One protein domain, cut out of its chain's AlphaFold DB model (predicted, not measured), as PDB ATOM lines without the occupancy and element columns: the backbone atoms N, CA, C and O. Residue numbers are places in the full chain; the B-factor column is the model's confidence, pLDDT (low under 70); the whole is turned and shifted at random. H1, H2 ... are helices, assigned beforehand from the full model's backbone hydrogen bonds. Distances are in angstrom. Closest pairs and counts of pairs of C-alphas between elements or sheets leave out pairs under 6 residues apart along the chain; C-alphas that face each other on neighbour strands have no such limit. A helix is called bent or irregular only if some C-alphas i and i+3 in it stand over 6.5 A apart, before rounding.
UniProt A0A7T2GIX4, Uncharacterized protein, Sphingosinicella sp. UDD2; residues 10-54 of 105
ATOM      1  N   LYS A  10     -50.579  -5.251 -33.581       88.94
ATOM      2  CA  LYS A  10     -51.714  -5.038 -32.674       88.94
ATOM      3  C   LYS A  10     -51.266  -4.553 -31.296       88.94
ATOM      4  O   LYS A  10     -51.938  -3.707 -30.714       88.94
ATOM      5  N   ALA A  11     -50.137  -5.060 -30.795       86.94
ATOM      6  CA  ALA A  11     -49.564  -4.613 -29.531       86.94
ATOM      7  C   ALA A  11     -49.111  -3.146 -29.616       86.94
ATOM      8  O   ALA A  11     -49.416  -2.379 -28.713       86.94
ATOM      9  N   LEU A  12     -48.502  -2.734 -30.736       88.00
ATOM     10  CA  LEU A  12     -48.124  -1.336 -30.977       88.00
ATOM     11  C   LEU A  12     -49.336  -0.394 -30.941       88.00
ATOM     12  O   LEU A  12     -49.307   0.630 -30.270       88.00
ATOM     13  N   LEU A  13     -50.420  -0.732 -31.645       90.62
ATOM     14  CA  LEU A  13     -51.622   0.111 -31.664       90.62
ATOM     15  C   LEU A  13     -52.290   0.207 -30.285       90.62
ATOM     16  O   LEU A  13     -52.795   1.269 -29.919       90.62
ATOM     17  N   ALA A  14     -52.300  -0.892 -29.525       89.31
ATOM     18  CA  ALA A  14     -52.812  -0.902 -28.159       89.31
ATOM     19  C   ALA A  14     -51.970  -0.004 -27.241       89.31
ATOM     20  O   ALA A  14     -52.535   0.770 -26.469       89.31
ATOM     21  N   ASP A  15     -50.647  -0.056 -27.386       89.75
ATOM     22  CA  ASP A  15     -49.700   0.756 -26.626       89.75
ATOM     23  C   ASP A  15     -49.829   2.249 -26.962       89.75
ATOM     24  O   ASP A  15     -50.025   3.078 -26.076       89.75
ATOM     25  N   LEU A  16     -49.894   2.602 -28.253       90.19
ATOM     26  CA  LEU A  16     -50.142   3.978 -28.700       90.19
ATOM     27  C   LEU A  16     -51.475   4.527 -28.177       90.19
ATOM     28  O   LEU A  16     -51.570   5.699 -27.805       90.19
ATOM     29  N   ARG A  17     -52.516   3.688 -28.117       88.50
ATOM     30  CA  ARG A  17     -53.821   4.071 -27.568       88.50
ATOM     31  C   ARG A  17     -53.778   4.257 -26.051       88.50
ATOM     32  O   ARG A  17     -54.436   5.168 -25.550       88.50
ATOM     33  N   ALA A  18     -53.045   3.409 -25.330       90.25
ATOM     34  CA  ALA A  18     -52.848   3.540 -23.889       90.25
ATOM     35  C   ALA A  18     -52.081   4.829 -23.566       90.25
ATOM     36  O   ALA A  18     -52.577   5.668 -22.814       90.25
ATOM     37  N   PHE A  19     -50.963   5.053 -24.256       87.50
ATOM     38  CA  PHE A  19     -50.166   6.271 -24.182       87.50
ATOM     39  C   PHE A  19     -50.989   7.532 -24.475       87.50
ATOM     40  O   PHE A  19     -50.901   8.516 -23.748       87.50
ATOM     41  N   ALA A  20     -51.836   7.509 -25.508       87.50
ATOM     42  CA  ALA A  20     -52.724   8.625 -25.828       87.50
ATOM     43  C   ALA A  20     -53.751   8.909 -24.711       87.50
ATOM     44  O   ALA A  20     -54.084  10.066 -24.452       87.50
ATOM     45  N   ARG A  21     -54.253   7.866 -24.041       86.56
ATOM     46  CA  ARG A  21     -55.271   7.975 -22.985       86.56
ATOM     47  C   ARG A  21     -54.710   8.486 -21.656       86.56
ATOM     48  O   ARG A  21     -55.439   9.132 -20.914       86.56
ATOM     49  N   GLU A  22     -53.446   8.207 -21.361       89.50
ATOM     50  CA  GLU A  22     -52.789   8.616 -20.114       89.50
ATOM     51  C   GLU A  22     -52.411  10.110 -20.093       89.50
ATOM     52  O   GLU A  22     -52.186  10.707 -19.036       89.50
ATOM     53  N   ARG A  23     -52.384  10.760 -21.263       85.69
ATOM     54  CA  ARG A  23     -52.003  12.170 -21.392       85.69
ATOM     55  C   ARG A  23     -53.096  13.134 -20.944       85.69
ATOM     56  O   ARG A  23     -54.280  12.976 -21.230       85.69
ATOM     57  N   ARG A  24     -52.662  14.216 -20.292       90.06
ATOM     58  CA  ARG A  24     -53.539  15.310 -19.853       90.06
ATOM     59  C   ARG A  24     -54.013  16.158 -21.048       90.06
ATOM     60  O   ARG A  24     -53.246  16.330 -21.995       90.06
ATOM     61  N   PRO A  25     -55.205  16.785 -20.985       87.06
ATOM     62  CA  PRO A  25     -55.772  17.557 -22.100       87.06
ATOM     63  C   PRO A  25     -54.849  18.650 -22.664       87.06
ATOM     64  O   PRO A  25     -54.765  18.824 -23.875       87.06
ATOM     65  N   HIS A  26     -54.091  19.348 -21.812       91.00
ATOM     66  CA  HIS A  26     -53.173  20.404 -22.259       91.00
ATOM     67  C   HIS A  26     -52.009  19.883 -23.120       91.00
ATOM     68  O   HIS A  26     -51.475  20.624 -23.940       91.00
ATOM     69  N   GLN A  27     -51.619  18.613 -22.968       91.25
ATOM     70  CA  GLN A  27     -50.539  18.027 -23.765       91.25
ATOM     71  C   GLN A  27     -50.959  17.840 -25.225       91.25
ATOM     72  O   GLN A  27     -50.128  17.958 -26.119       91.25
ATOM     73  N   TRP A  28     -52.253  17.620 -25.475       93.06
ATOM     74  CA  TRP A  28     -52.805  17.568 -26.826       93.06
ATOM     75  C   TRP A  28     -52.789  18.931 -27.503       93.06
ATOM     76  O   TRP A  28     -52.435  19.021 -28.672       93.06
ATOM     77  N   ILE A  29     -53.089  19.998 -26.758       93.06
ATOM     78  CA  ILE A  29     -53.006  21.370 -27.274       93.06
ATOM     79  C   ILE A  29     -51.559  21.694 -27.666       93.06
ATOM     80  O   ILE A  29     -51.318  22.178 -28.769       93.06
ATOM     81  N   ALA A  30     -50.591  21.362 -26.807       94.38
ATOM     82  CA  ALA A  30     -49.172  21.547 -27.111       94.38
ATOM     83  C   ALA A  30     -48.724  20.726 -28.335       94.38
ATOM     84  O   ALA A  30     -48.010  21.246 -29.190       94.38
ATOM     85  N   ALA A  31     -49.175  19.472 -28.455       93.88
ATOM     86  CA  ALA A  31     -48.866  18.618 -29.601       93.88
ATOM     87  C   ALA A  31     -49.455  19.164 -30.911       93.88
ATOM     88  O   ALA A  31     -48.764  19.208 -31.926       93.88
ATOM     89  N   ILE A  32     -50.708  19.631 -30.884       96.12
ATOM     90  CA  ILE A  32     -51.348  20.268 -32.039       96.12
ATOM     91  C   ILE A  32     -50.572  21.522 -32.429       96.12
ATOM     92  O   ILE A  32     -50.241  21.681 -33.598       96.12
ATOM     93  N   LEU A  33     -50.219  22.379 -31.468       96.81
ATOM     94  CA  LEU A  33     -49.476  23.606 -31.750       96.81
ATOM     95  C   LEU A  33     -48.099  23.310 -32.360       96.81
ATOM     96  O   LEU A  33     -47.709  23.951 -33.334       96.81
ATOM     97  N   ALA A  34     -47.396  22.299 -31.847       96.50
ATOM     98  CA  ALA A  34     -46.098  21.877 -32.367       96.50
ATOM     99  C   ALA A  34     -46.157  21.384 -33.824       96.50
ATOM    100  O   ALA A  34     -45.170  21.515 -34.542       96.50
ATOM    101  N   ILE A  35     -47.297  20.845 -34.271       97.31
ATOM    102  CA  ILE A  35     -47.512  20.427 -35.664       97.31
ATOM    103  C   ILE A  35     -48.006  21.603 -36.513       97.31
ATOM    104  O   ILE A  35     -47.516  21.827 -37.616       97.31
ATOM    105  N   VAL A  36     -48.970  22.373 -36.009       98.12
ATOM    106  CA  VAL A  36     -49.616  23.460 -36.753       98.12
ATOM    107  C   VAL A  36     -48.629  24.576 -37.073       98.12
ATOM    108  O   VAL A  36     -48.608  25.039 -38.208       98.12
ATOM    109  N   MET A  37     -47.782  24.980 -36.123       97.44
ATOM    110  CA  MET A  37     -46.824  26.072 -36.331       97.44
ATOM    111  C   MET A  37     -45.900  25.847 -37.544       97.44
ATOM    112  O   MET A  37     -45.893  26.696 -38.438       97.44
ATOM    113  N   PRO A  38     -45.158  24.726 -37.655       97.25
ATOM    114  CA  PRO A  38     -44.327  24.479 -38.830       97.25
ATOM    115  C   PRO A  38     -45.153  24.252 -40.103       97.25
ATOM    116  O   PRO A  38     -44.741  24.707 -41.166       97.25
ATOM    117  N   VAL A  39     -46.326  23.611 -40.024       97.75
ATOM    118  CA  VAL A  39     -47.194  23.414 -41.202       97.75
ATOM    119  C   VAL A  39     -47.656  24.752 -41.778       97.75
ATOM    120  O   VAL A  39     -47.593  24.936 -42.989       97.75
ATOM    121  N   VAL A  40     -48.062  25.706 -40.936       97.44
ATOM    122  CA  VAL A  40     -48.461  27.053 -41.375       97.44
ATOM    123  C   VAL A  40     -47.304  27.764 -42.074       97.44
ATOM    124  O   VAL A  40     -47.512  28.355 -43.131       97.44
ATOM    125  N   ILE A  41     -46.086  27.661 -41.538       95.62
ATOM    126  CA  ILE A  41     -44.887  28.238 -42.161       95.62
ATOM    127  C   ILE A  41     -44.640  27.611 -43.542       95.62
ATOM    128  O   ILE A  41     -44.464  28.332 -44.523       95.62
ATOM    129  N   LEU A  42     -44.680  26.277 -43.646       95.56
ATOM    130  CA  LEU A  42     -44.487  25.566 -44.916       95.56
ATOM    131  C   LEU A  42     -45.570  25.905 -45.945       95.56
ATOM    132  O   LEU A  42     -45.258  26.105 -47.116       95.56
ATOM    133  N   VAL A  43     -46.833  26.000 -45.522       94.50
ATOM    134  CA  VAL A  43     -47.947  26.412 -46.389       94.50
ATOM    135  C   VAL A  43     -47.763  27.854 -46.851       94.50
ATOM    136  O   VAL A  43     -47.966  28.131 -48.031       94.50
ATOM    137  N   GLY A  44     -47.327  28.755 -45.966       91.38
ATOM    138  CA  GLY A  44     -46.993  30.136 -46.315       91.38
ATOM    139  C   GLY A  44     -45.948  30.203 -47.428       91.38
ATOM    140  O   GLY A  44     -46.189  30.834 -48.455       91.38
ATOM    141  N   PHE A  45     -44.842  29.469 -47.283       88.06
ATOM    142  CA  PHE A  45     -43.824  29.365 -48.333       88.06
ATOM    143  C   PHE A  45     -44.342  28.709 -49.613       88.06
ATOM    144  O   PHE A  45     -44.016  29.163 -50.705       88.06
ATOM    145  N   TYR A  46     -45.153  27.655 -49.514       87.19
ATOM    146  CA  TYR A  46     -45.716  26.994 -50.690       87.19
ATOM    147  C   TYR A  46     -46.603  27.945 -51.504       87.19
ATOM    148  O   TYR A  46     -46.487  27.997 -52.729       87.19
ATOM    149  N   LEU A  47     -47.449  28.729 -50.834       85.94
ATOM    150  CA  LEU A  47     -48.290  29.731 -51.486       85.94
ATOM    151  C   LEU A  47     -47.454  30.873 -52.084       85.94
ATOM    152  O   LEU A  47     -47.679  31.226 -53.239       85.94
ATOM    153  N   ASP A  48     -46.460  31.389 -51.357       79.12
ATOM    154  CA  ASP A  48     -45.581  32.467 -51.842       79.12
ATOM    155  C   ASP A  48     -44.676  32.024 -53.008       79.12
ATOM    156  O   ASP A  48     -44.436  32.777 -53.954       79.12
ATOM    157  N   SER A  49     -44.239  30.762 -53.016       72.06
ATOM    158  CA  SER A  49     -43.379  30.213 -54.074       72.06
ATOM    159  C   SER A  49     -44.012  30.274 -55.467       72.06
ATOM    160  O   SER A  49     -43.300  30.388 -56.466       72.06
ATOM    161  N   ARG A  50     -45.349  30.255 -55.543       64.50
ATOM    162  CA  ARG A  50     -46.110  30.391 -56.794       64.50
ATOM    163  C   ARG A  50     -46.088  31.816 -57.348       64.50
ATOM    164  O   ARG A  50     -46.306  31.987 -58.542       64.50
ATOM    165  N   THR A  51     -45.859  32.818 -56.503       61.72
ATOM    166  CA  THR A  51     -45.962  34.239 -56.860       61.72
ATOM    167  C   THR A  51     -44.622  34.970 -56.894       61.72
ATOM    168  O   THR A  51     -44.523  35.963 -57.608       61.72
ATOM    169  N   ASN A  52     -43.595  34.498 -56.175       57.50
ATOM    170  CA  ASN A  52     -42.392  35.299 -55.905       57.50
ATOM    171  C   ASN A  52     -41.047  34.721 -56.390       57.50
ATOM    172  O   ASN A  52     -40.057  35.448 -56.369       57.50
ATOM    173  N   ILE A  53     -40.955  33.443 -56.795       56.69
ATOM    174  CA  ILE A  53     -39.634  32.767 -56.854       56.69
ATOM    175  C   ILE A  53     -39.154  32.386 -58.263       56.69
ATOM    176  O   ILE A  53     -37.951  32.242 -58.469       56.69
ATOM    177  N   ALA A  54     -40.016  32.309 -59.272       57.19
ATOM    178  CA  ALA A  54     -39.547  32.123 -60.643       57.19
ATOM    179  C   ALA A  54     -39.800  33.410 -61.429       57.19
ATOM    180  O   ALA A  54     -40.965  33.698 -61.718       57.19
TER     181      ALA A  54
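What this domain is: This is residues 10 to 54 of the 105 residues of an uncharacterized protein of Sphingosinicella sp. UDD2 (UniProt A0A7T2GIX4). One long helix, H2, makes the long arm of an open L, and a shorter helix, H1, makes its short arm; residues 23 and 24 join them at the corner, and the two arms do not fold back on each other. The printed part has 45 residues with two named helices, H1 then H2 along the chain, and no named strand; the class is all helix. It is extended, with a radius of gyration of the C-alphas of 17.0 A, and flat, spanning 49 by 26 by 7 A.

Where its parts are: Find C-alpha 25 at (-55.772, 17.557, -22.100); from there H2, residues 25 to 52, runs 40.5 A to C-alpha 52 at (-42.392, 35.299, -55.905). H2 is neither bent nor irregular, but only just: C-alphas 35 and 38 are 6.0 A apart. Now go back to C-alpha 10 at (-51.714, -5.038, -32.674), where H1, residues 10 to 22, begins; it measures 18.6 A from first to last C-alpha.

How they stand to each other: Look along H2 and z falls from -22.100 at C-alpha 25 to -55.905 at C-alpha 52, while along H1 z rises from -32.674 at C-alpha 10 to -20.114 at C-alpha 22. H1 and H2 are apart, with no C-alpha of the one within 8 A of the other. A tight link of two residues joins them. In H1 each O i to N i+4 pair is within hydrogen-bond range; in H2, 20 of 24 are.

The domain as a whole: The two C-alphas farthest apart, those of Ala 11 and Ala 54, are 49.2 A from each other. Residues 10 to 19, 21 to 27 and 29 to 54 stand free. The printed part has no cut. Look in the B-factor column for the pLDDT: the mean of the printed part is 87.4, and residues 50 to 54 are under 70.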